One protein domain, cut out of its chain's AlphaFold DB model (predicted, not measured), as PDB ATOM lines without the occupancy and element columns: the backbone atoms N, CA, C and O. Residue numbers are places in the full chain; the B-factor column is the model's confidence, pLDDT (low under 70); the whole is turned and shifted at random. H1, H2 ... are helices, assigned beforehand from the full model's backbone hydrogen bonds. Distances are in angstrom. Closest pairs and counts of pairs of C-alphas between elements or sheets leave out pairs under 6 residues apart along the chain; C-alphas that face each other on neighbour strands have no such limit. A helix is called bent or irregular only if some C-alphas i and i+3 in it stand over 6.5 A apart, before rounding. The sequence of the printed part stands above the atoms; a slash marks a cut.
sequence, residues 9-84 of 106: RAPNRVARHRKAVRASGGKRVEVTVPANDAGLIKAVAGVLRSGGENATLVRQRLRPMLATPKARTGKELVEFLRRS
ATOM      1  N   ARG A   9      66.299 105.665 157.749       60.56
ATOM      2  CA  ARG A   9      66.638 106.643 156.696       60.56
ATOM      3  C   ARG A   9      67.878 106.265 155.884       60.56
ATOM      4  O   ARG A   9      67.934 106.537 154.685       60.56
ATOM      5  N   ALA A  10      68.861 105.621 156.511       67.94
ATOM      6  CA  ALA A  10      70.098 105.189 155.859       67.94
ATOM      7  C   ALA A  10      69.880 104.173 154.713       67.94
ATOM      8  O   ALA A  10      70.364 104.438 153.607       67.94
ATOM      9  N   PRO A  11      69.130 103.065 154.896       76.88
ATOM     10  CA  PRO A  11      68.911 102.093 153.822       76.88
ATOM     11  C   PRO A  11      68.146 102.696 152.634       76.88
ATOM     12  O   PRO A  11      68.542 102.496 151.485       76.88
ATOM     13  N   ASN A  12      67.135 103.531 152.896       78.25
ATOM     14  CA  ASN A  12      66.380 104.223 151.846       78.25
ATOM     15  C   ASN A  12      67.235 105.231 151.064       78.25
ATOM     16  O   ASN A  12      67.131 105.325 149.839       78.25
ATOM     17  N   ARG A  13      68.137 105.951 151.739       77.69
ATOM     18  CA  ARG A  13      69.079 106.870 151.088       77.69
ATOM     19  C   ARG A  13      70.061 106.130 150.180       77.69
ATOM     20  O   ARG A  13      70.307 106.573 149.059       77.69
ATOM     21  N   VAL A  14      70.583 104.989 150.627       81.69
ATOM     22  CA  VAL A  14      71.469 104.139 149.822       81.69
ATOM     23  C   VAL A  14      70.726 103.569 148.612       81.69
ATOM     24  O   VAL A  14      71.259 103.606 147.504       81.69
ATOM     25  N   ALA A  15      69.490 103.095 148.783       82.12
ATOM     26  CA  ALA A  15      68.668 102.592 147.684       82.12
ATOM     27  C   ALA A  15      68.385 103.676 146.631       82.12
ATOM     28  O   ALA A  15      68.580 103.445 145.435       82.12
ATOM     29  N   ARG A  16      68.012 104.887 147.064       83.44
ATOM     30  CA  ARG A  16      67.770 106.028 146.168       83.44
ATOM     31  C   ARG A  16      69.037 106.455 145.429       83.44
ATOM     32  O   ARG A  16      68.988 106.666 144.220       83.44
ATOM     33  N   HIS A  17      70.174 106.514 146.123       80.25
ATOM     34  CA  HIS A  17      71.467 106.805 145.504       80.25
ATOM     35  C   HIS A  17      71.843 105.747 144.457       80.25
ATOM     36  O   HIS A  17      72.216 106.091 143.340       80.25
ATOM     37  N   ARG A  18      71.656 104.458 144.766       79.75
ATOM     38  CA  ARG A  18      71.890 103.359 143.814       79.75
ATOM     39  C   ARG A  18      70.994 103.468 142.582       79.75
ATOM     40  O   ARG A  18      71.475 103.243 141.475       79.75
ATOM     41  N   LYS A  19      69.716 103.818 142.758       79.81
ATOM     42  CA  LYS A  19      68.780 104.028 141.644       79.81
ATOM     43  C   LYS A  19      69.242 105.177 140.741       79.81
ATOM     44  O   LYS A  19      69.271 105.004 139.530       79.81
ATOM     45  N   ALA A  20      69.666 106.296 141.327       78.69
ATOM     46  CA  ALA A  20      70.181 107.444 140.582       78.69
ATOM     47  C   ALA A  20      71.473 107.114 139.813       78.69
ATOM     48  O   ALA A  20      71.569 107.409 138.628       78.69
ATOM     49  N   VAL A  21      72.426 106.424 140.452       81.31
ATOM     50  CA  VAL A  21      73.685 105.999 139.810       81.31
ATOM     51  C   VAL A  21      73.431 105.031 138.652       81.31
ATOM     52  O   VAL A  21      74.103 105.110 137.629       81.31
ATOM     53  N   ARG A  22      72.454 104.125 138.779       78.12
ATOM     54  CA  ARG A  22      72.057 103.235 137.675       78.12
ATOM     55  C   ARG A  22      71.418 104.000 136.521       78.12
ATOM     56  O   ARG A  22      71.741 103.724 135.374       78.12
ATOM     57  N   ALA A  23      70.545 104.961 136.825       77.25
ATOM     58  CA  ALA A  23      69.913 105.806 135.815       77.25
ATOM     59  C   ALA A  23      70.942 106.640 135.032       77.25
ATOM     60  O   ALA A  23      70.765 106.858 133.841       77.25
ATOM     61  N   SER A  24      72.057 107.028 135.661       79.50
ATOM     62  CA  SER A  24      73.185 107.690 134.996       79.50
ATOM     63  C   SER A  24      74.172 106.720 134.320       79.50
ATOM     64  O   SER A  24      75.317 107.089 134.072       79.50
ATOM     65  N   GLY A  25      73.788 105.459 134.089       83.00
ATOM     66  CA  GLY A  25      74.615 104.449 133.412       83.00
ATOM     67  C   GLY A  25      75.684 103.773 134.282       83.00
ATOM     68  O   GLY A  25      76.474 102.969 133.786       83.00
ATOM     69  N   GLY A  26      75.725 104.053 135.585       82.31
ATOM     70  CA  GLY A  26      76.665 103.436 136.516       82.31
ATOM     71  C   GLY A  26      76.320 101.975 136.818       82.31
ATOM     72  O   GLY A  26      75.203 101.648 137.225       82.31
ATOM     73  N   LYS A  27      77.307 101.083 136.686       84.69
ATOM     74  CA  LYS A  27      77.215  99.671 137.089       84.69
ATOM     75  C   LYS A  27      78.073  99.415 138.326       84.69
ATOM     76  O   LYS A  27      79.171  99.954 138.451       84.69
ATOM     77  N   ARG A  28      77.570  98.591 139.251       87.06
ATOM     78  CA  ARG A  28      78.348  98.108 140.401       87.06
ATOM     79  C   ARG A  28      79.098  96.852 139.979       87.06
ATOM     80  O   ARG A  28      78.488  95.956 139.406       87.06
ATOM     81  N   VAL A  29      80.383  96.805 140.299       87.81
ATOM     82  CA  VAL A  29      81.247  95.640 140.104       87.81
ATOM     83  C   VAL A  29      81.879  95.329 141.455       87.81
ATOM     84  O   VAL A  29      82.369  96.240 142.123       87.81
ATOM     85  N   GLU A  30      81.807  94.072 141.878       92.56
ATOM     86  CA  GLU A  30      82.474  93.571 143.081       92.56
ATOM     87  C   GLU A  30      83.633  92.683 142.644       92.56
ATOM     88  O   GLU A  30      83.467  91.844 141.762       92.56
ATOM     89  N   VAL A  31      84.812  92.919 143.216       92.38
ATOM     90  CA  VAL A  31      86.036  92.184 142.893       92.38
ATOM     91  C   VAL A  31      86.803  91.883 144.172       92.38
ATOM     92  O   VAL A  31      86.843  92.712 145.084       92.38
ATOM     93  N   THR A  32      87.433  90.715 144.206       95.25
ATOM     94  CA  THR A  32      88.390  90.332 145.245       95.25
ATOM     95  C   THR A  32      89.790  90.467 144.663       95.25
ATOM     96  O   THR A  32      90.069  89.922 143.597       95.25
ATOM     97  N   VAL A  33      90.655  91.220 145.341       94.44
ATOM     98  CA  VAL A  33      92.034  91.509 144.919       94.44
ATOM     99  C   VAL A  33      92.982  91.377 146.114       94.44
ATOM    100  O   VAL A  33      92.510  91.444 147.255       94.44
ATOM    101  N   PRO A  34      94.299  91.209 145.894       97.88
ATOM    102  CA  PRO A  34      95.281  91.290 146.969       97.88
ATOM    103  C   PRO A  34      95.134  92.589 147.768       97.88
ATOM    104  O   PRO A  34      94.819  93.644 147.212       97.88
ATOM    105  N   ALA A  35      95.386  92.530 149.078       95.44
ATOM    106  CA  ALA A  35      95.200  93.680 149.969       95.44
ATOM    107  C   ALA A  35      95.998  94.917 149.513       95.44
ATOM    108  O   ALA A  35      95.492  96.037 149.578       95.44
ATOM    109  N   ASN A  36      97.200  94.694 148.979       97.25
ATOM    110  CA  ASN A  36      98.081  95.749 148.475       97.25
ATOM    111  C   ASN A  36      97.498  96.476 147.249       97.25
ATOM    112  O   ASN A  36      97.755  97.664 147.060       97.25
ATOM    113  N   ASP A  37      96.649  95.808 146.463       96.50
ATOM    114  CA  ASP A  37      96.066  96.363 145.237       96.50
ATOM    115  C   ASP A  37      94.713  97.046 145.475       96.50
ATOM    116  O   ASP A  37      94.233  97.810 144.633       96.50
ATOM    117  N   ALA A  38      94.084  96.828 146.633       96.12
ATOM    118  CA  ALA A  38      92.762  97.376 146.940       96.12
ATOM    119  C   ALA A  38      92.723  98.913 146.835       96.12
ATOM    120  O   ALA A  38      91.760  99.488 146.314       96.12
ATOM    121  N   GLY A  39      93.787  99.584 147.292       96.25
ATOM    122  CA  GLY A  39      93.936 101.036 147.178       96.25
ATOM    123  C   GLY A  39      94.013 101.504 145.723       96.25
ATOM    124  O   GLY A  39      93.306 102.438 145.337       96.25
ATOM    125  N   LEU A  40      94.802 100.804 144.903       95.94
ATOM    126  CA  LEU A  40      94.966 101.098 143.480       95.94
ATOM    127  C   LEU A  40      93.641 100.955 142.723       95.94
ATOM    128  O   LEU A  40      93.231 101.876 142.019       95.94
ATOM    129  N   ILE A  41      92.925  99.845 142.913       95.62
ATOM    130  CA  ILE A  41      91.632  99.607 142.251       95.62
ATOM    131  C   ILE A  41      90.610 100.682 142.633       95.62
ATOM    132  O   ILE A  41      89.885 101.194 141.774       95.62
ATOM    133  N   LYS A  42      90.579 101.088 143.907       95.25
ATOM    134  CA  LYS A  42      89.707 102.171 144.375       95.25
ATOM    135  C   LYS A  42      90.061 103.511 143.724       95.25
ATOM    136  O   LYS A  42      89.149 104.245 143.336       95.25
ATOM    137  N   ALA A  43      91.350 103.818 143.575       95.69
ATOM    138  CA  ALA A  43      91.819 105.033 142.913       95.69
ATOM    139  C   ALA A  43      91.450 105.045 141.422       95.69
ATOM    140  O   ALA A  43      90.869 106.019 140.946       95.69
ATOM    141  N   VAL A  44      91.677 103.937 140.709       95.56
ATOM    142  CA  VAL A  44      91.289 103.765 139.299       95.56
ATOM    143  C   VAL A  44      89.785 103.973 139.116       95.56
ATOM    144  O   VAL A  44      89.364 104.748 138.255       95.56
ATOM    145  N   ALA A  45      88.957 103.352 139.961       94.25
ATOM    146  CA  ALA A  45      87.508 103.544 139.926       94.25
ATOM    147  C   ALA A  45      87.100 105.004 140.202       94.25
ATOM    148  O   ALA A  45      86.142 105.499 139.606       94.25
ATOM    149  N   GLY A  46      87.824 105.695 141.087       94.69
ATOM    150  CA  GLY A  46      87.654 107.122 141.356       94.69
ATOM    151  C   GLY A  46      87.933 107.983 140.125       94.69
ATOM    152  O   GLY A  46      87.069 108.760 139.723       94.69
ATOM    153  N   VAL A  47      89.085 107.788 139.477       96.31
ATOM    154  CA  VAL A  47      89.466 108.508 138.251       96.31
ATOM    155  C   VAL A  47      88.431 108.287 137.146       96.31
ATOM    156  O   VAL A  47      87.967 109.245 136.529       96.31
ATOM    157  N   LEU A  48      87.992 107.042 136.936       93.88
ATOM    158  CA  LEU A  48      86.976 106.720 135.929       93.88
ATOM    159  C   LEU A  48      85.620 107.381 136.207       93.88
ATOM    160  O   LEU A  48      84.927 107.741 135.255       93.88
ATOM    161  N   ARG A  49      85.245 107.544 137.484       91.50
ATOM    162  CA  ARG A  49      84.004 108.217 137.896       91.50
ATOM    163  C   ARG A  49      84.053 109.721 137.640       91.50
ATOM    164  O   ARG A  49      83.038 110.279 137.243       91.50
ATOM    165  N   SER A  50      85.200 110.358 137.872       92.19
ATOM    166  CA  SER A  50      85.374 111.803 137.662       92.19
ATOM    167  C   SER A  50      85.418 112.192 136.182       92.19
ATOM    168  O   SER A  50      85.105 113.329 135.842       92.19
ATOM    169  N   GLY A  51      85.766 111.257 135.293       91.12
ATOM    170  CA  GLY A  51      85.830 111.516 133.857       91.12
ATOM    171  C   GLY A  51      87.053 112.347 133.450       91.12
ATOM    172  O   GLY A  51      88.086 112.328 134.116       91.12
ATOM    173  N   GLY A  52      86.944 113.031 132.309       94.81
ATOM    174  CA  GLY A  52      88.010 113.880 131.772       94.81
ATOM    175  C   GLY A  52      89.206 113.119 131.192       94.81
ATOM    176  O   GLY A  52      89.145 111.919 130.912       94.81
ATOM    177  N   GLU A  53      90.303 113.849 130.999       95.62
ATOM    178  CA  GLU A  53      91.507 113.373 130.310       95.62
ATOM    179  C   GLU A  53      92.167 112.186 131.023       95.62
ATOM    180  O   GLU A  53      92.442 111.161 130.399       95.62
ATOM    181  N   ASN A  54      92.299 112.256 132.350       94.00
ATOM    182  CA  ASN A  54      92.856 111.164 133.149       94.00
ATOM    183  C   ASN A  54      92.027 109.875 133.035       94.00
ATOM    184  O   ASN A  54      92.587 108.784 132.941       94.00
ATOM    185  N   ALA A  55      90.694 109.971 132.984       95.94
ATOM    186  CA  ALA A  55      89.849 108.798 132.767       95.94
ATOM    187  C   ALA A  55      90.041 108.206 131.363       95.94
ATOM    188  O   ALA A  55      90.025 106.985 131.200       95.94
ATOM    189  N   THR A  56      90.226 109.048 130.344       95.06
ATOM    190  CA  THR A  56      90.545 108.603 128.982       95.06
ATOM    191  C   THR A  56      91.889 107.886 128.940       95.06
ATOM    192  O   THR A  56      91.961 106.777 128.407       95.06
ATOM    193  N   LEU A  57      92.915 108.449 129.578       95.88
ATOM    194  CA  LEU A  57      94.244 107.849 129.662       95.88
ATOM    195  C   LEU A  57      94.205 106.483 130.359       95.88
ATOM    196  O   LEU A  57      94.734 105.506 129.830       95.88
ATOM    197  N   VAL A  58      93.516 106.379 131.501       95.50
ATOM    198  CA  VAL A  58      93.329 105.102 132.210       95.50
ATOM    199  C   VAL A  58      92.672 104.060 131.301       95.50
ATOM    200  O   VAL A  58      93.157 102.932 131.211       95.50
ATOM    201  N   ARG A  59      91.609 104.423 130.567       94.06
ATOM    202  CA  ARG A  59      90.966 103.503 129.612       94.06
ATOM    203  C   ARG A  59      91.922 103.078 128.501       94.06
ATOM    204  O   ARG A  59      91.957 101.898 128.174       94.06
ATOM    205  N   GLN A  60      92.693 103.999 127.931       93.44
ATOM    206  CA  GLN A  60      93.654 103.692 126.868       93.44
ATOM    207  C   GLN A  60      94.767 102.753 127.336       93.44
ATOM    208  O   GLN A  60      95.168 101.875 126.581       93.44
ATOM    209  N   ARG A  61      95.244 102.905 128.576       93.50
ATOM    210  CA  ARG A  61      96.308 102.059 129.134       93.50
ATOM    211  C   ARG A  61      95.814 100.671 129.529       93.50
ATOM    212  O   ARG A  61      96.509  99.696 129.276       93.50
ATOM    213  N   LEU A  62      94.612 100.570 130.097       91.69
ATOM    214  CA  LEU A  62      94.062  99.287 130.545       91.69
ATOM    215  C   LEU A  62      93.423  98.473 129.414       91.69
ATOM    216  O   LEU A  62      93.472  97.248 129.435       91.69
ATOM    217  N   ARG A  63      92.824  99.112 128.404       87.06
ATOM    218  CA  ARG A  63      92.086  98.409 127.339       87.06
ATOM    219  C   ARG A  63      92.924  97.383 126.553       87.06
ATOM    220  O   ARG A  63      92.373  96.321 126.280       87.06
ATOM    221  N   PRO A  64      94.208  97.623 126.227       85.31
ATOM    222  CA  PRO A  64      95.071  96.611 125.616       85.31
ATOM    223  C   PRO A  64      95.337  95.411 126.530       85.31
ATOM    224  O   PRO A  64      95.382  94.289 126.046       85.31
ATOM    225  N   MET A  65      95.456  95.632 127.844       85.19
ATOM    226  CA  MET A  65      95.671  94.565 128.832       85.19
ATOM    227  C   MET A  65      94.424  93.692 129.034       85.19
ATOM    228  O   MET A  65      94.529  92.541 129.441       85.19
ATOM    229  N   LEU A  66      93.242  94.248 128.757       76.88
ATOM    230  CA  LEU A  66      91.945  93.579 128.881       76.88
ATOM    231  C   LEU A  66      91.459  92.954 127.568       76.88
ATOM    232  O   LEU A  66      90.415  92.299 127.546       76.88
ATOM    233  N   ALA A  67      92.151  93.197 126.456       60.09
ATOM    234  CA  ALA A  67      91.736  92.682 125.166       60.09
ATOM    235  C   ALA A  67      92.009  91.176 125.104       60.09
ATOM    236  O   ALA A  67      93.148  90.744 124.947       60.09
ATOM    237  N   THR A  68      90.947  90.370 125.151       59.84
ATOM    238  CA  THR A  68      90.998  89.031 124.560       59.84
ATOM    239  C   THR A  68      91.430  89.206 123.102       59.84
ATOM    240  O   THR A  68      90.860  90.076 122.429       59.84
ATOM    241  N   PRO A  69      92.429  88.459 122.599       58.91
ATOM    242  CA  PRO A  69      92.836  88.563 121.204       58.91
ATOM    243  C   PRO A  69      91.615  88.301 120.319       58.91
ATOM    244  O   PRO A  69      91.098  87.191 120.247       58.91
ATOM    245  N   LYS A  70      91.100  89.364 119.697       61.03
ATOM    246  CA  LYS A  70      90.042  89.260 118.700       61.03
ATOM    247  C   LYS A  70      90.712  88.951 117.378       61.03
ATOM    248  O   LYS A  70      91.496  89.773 116.906       61.03
ATOM    249  N   ALA A  71      90.374  87.808 116.796       67.06
ATOM    250  CA  ALA A  71      90.757  87.501 115.431       67.06
ATOM    251  C   ALA A  71      90.179  88.560 114.482       67.06
ATOM    252  O   ALA A  71      88.968  88.775 114.434       67.06
ATOM    253  N   ARG A  72      91.056  89.255 113.763       71.50
ATOM    254  CA  ARG A  72      90.728  90.252 112.736       71.50
ATOM    255  C   ARG A  72      90.680  89.639 111.342       71.50
ATOM    256  O   ARG A  72      90.127  90.242 110.430       71.50
ATOM    257  N   THR A  73      91.249  88.448 111.186       74.94
ATOM    258  CA  THR A  73      91.293  87.694 109.935       74.94
ATOM    259  C   THR A  73      90.837  86.252 110.153       74.94
ATOM    260  O   THR A  73      90.908  85.722 111.263       74.94
ATOM    261  N   GLY A  74      90.396  85.583 109.081       74.25
ATOM    262  CA  GLY A  74      90.028  84.162 109.144       74.25
ATOM    263  C   GLY A  74      91.187  83.269 109.608       74.25
ATOM    264  O   GLY A  74      90.975  82.309 110.342       74.25
ATOM    265  N   LYS A  75      92.428  83.636 109.262       76.75
ATOM    266  CA  LYS A  75      93.639  82.935 109.708       76.75
ATOM    267  C   LYS A  75      93.833  83.039 111.223       76.75
ATOM    268  O   LYS A  75      94.071  82.024 111.870       76.75
ATOM    269  N   GLU A  76      93.668  84.234 111.790       78.12
ATOM    270  CA  GLU A  76      93.735  84.450 113.242       78.12
ATOM    271  C   GLU A  76      92.627  83.700 113.989       78.12
ATOM    272  O   GLU A  76      92.850  83.218 115.098       78.12
ATOM    273  N   LEU A  77      91.443  83.565 113.384       77.00
ATOM    274  CA  LEU A  77      90.330  82.826 113.979       77.00
ATOM    275  C   LEU A  77      90.637  81.329 114.043       77.00
ATOM    276  O   LEU A  77      90.439  80.705 115.083       77.00
ATOM    277  N   VAL A  78      91.164  80.759 112.957       77.94
ATOM    278  CA  VAL A  78      91.594  79.355 112.921       77.94
ATOM    279  C   VAL A  78      92.727  79.111 113.920       77.94
ATOM    280  O   VAL A  78      92.716  78.105 114.624       77.94
ATOM    281  N   GLU A  79      93.690  80.026 114.025       77.94
ATOM    282  CA  GLU A  79      94.797  79.914 114.981       77.94
ATOM    283  C   GLU A  79      94.325  80.007 116.440       77.94
ATOM    284  O   GLU A  79      94.788  79.244 117.288       77.94
ATOM    285  N   PHE A  80      93.352  80.875 116.728       77.44
ATOM    286  CA  PHE A  80      92.684  80.937 118.025       77.44
ATOM    287  C   PHE A  80      91.959  79.623 118.356       77.44
ATOM    288  O   PHE A  80      92.149  79.080 119.442       77.44
ATOM    289  N   LEU A  81      91.182  79.075 117.415       77.56
ATOM    290  CA  LEU A  81      90.454  77.815 117.608       77.56
ATOM    291  C   LEU A  81      91.396  76.624 117.817       77.56
ATOM    292  O   LEU A  81      91.126  75.786 118.668       77.56
ATOM    293  N   ARG A  82      92.535  76.585 117.120       78.12
ATOM    294  CA  ARG A  82      93.570  75.553 117.314       78.12
ATOM    295  C   ARG A  82      94.260  75.617 118.676       78.12
ATOM    296  O   ARG A  82      94.796  74.615 119.121       78.12
ATOM    297  N   ARG A  83      94.280  76.783 119.324       77.88
ATOM    298  CA  ARG A  83      94.819  76.965 120.685       77.88
ATOM    299  C   ARG A  83      93.747  76.839 121.769       77.88
ATOM    300  O   ARG A  83      94.054  76.991 122.949       77.88
ATOM    301  N   SER A  84      92.493  76.624 121.378       74.00
ATOM    302  CA  SER A  84      91.390  76.456 122.312       74.00
ATOM    303  C   SER A  84      91.551  75.142 123.083       74.00
ATOM    304  O   SER A  84      91.937  74.142 122.483       74.00
TER     305      SER A  84
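What this domain is: This is residues 9 to 84 of the 106 residues of an uncharacterized protein of Gammaproteobacteria bacterium (UniProt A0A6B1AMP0). An open, spread-out chain of four helices: H2 and H3 meet near their ends as a V, while H1 lies off toward one end of the longest axis and H4 toward the other, neither touching another helix. The link from H1 to H2 is long, and much of H1 stands free, namely residues 9 to 17 and 19 to 23. The printed part has 76 residues, with four named helices in the order H1, H2, H3, H4 and no named strand, and its class is all helix. The whole is extended, with a radius of gyration of the C-alphas of 18.3 A and spans of 59 by 28 by 25 A.

How they stand to each other: H1, residues 9 to 23, touches no helix. It is apart from H2, residues 35 to 50, from H3, residues 52 to 65, and from H4, residues 74 to 82. H2 and H3 touch, with 8 pairs of C-alphas within 8 A; the closest are those of Leu 48 and Ala 55, 4.8 A apart. H2 touches H3 with residues 44 to 49 alone, and H3 touches H2 with residues 54 to 58 alone. Their lines stand at a steep tilt of 50 degrees, and they run opposite ways, with centres 13.1 A apart. H4 is apart from H2 and H3 too. In H1 and H4 every O i to N i+4 pair is within hydrogen-bond range; in H2 it is 10 of 12 pairs and in H3 8 of 10.

Where its parts are: H1 begins at C-alpha 9, at (66.638, 106.643, 156.696), and is 21.2 A long from first to last C-alpha. H2 is 24.0 A long, from Ala 35 to Ser 50, and is only just irregular: C-alphas 36 and 39 are 6.8 A apart. H3 begins at C-alpha 52, at (88.010, 113.880, 131.772), is 21.0 A long, and is only just irregular: C-alphas 61 and 64 are 6.6 A apart. H4, from Gly 74 to Arg 82, is 12.4 A long and ends at C-alpha 82, at (93.570, 75.553, 117.314).

The domain as a whole: The two C-alphas farthest apart are those of Arg 9 and Lys 75, 59.2 A. The printed part, residues 9 to 84, has no cut. The link from H1 to H2 is long, with 11 residues; that from H2 to H3 is tight, with 1 residue; that from H3 to H4 is short, with 8 residues. Residues 34 to 40, of which 35 to 40 belong to H2, stand free, and so do residues 60 to 68, of which 60 to 65 belong to H3. The mean pLDDT of the printed part is 84.6, and it is under 70 at residues 9 to 10 and 67 to 71.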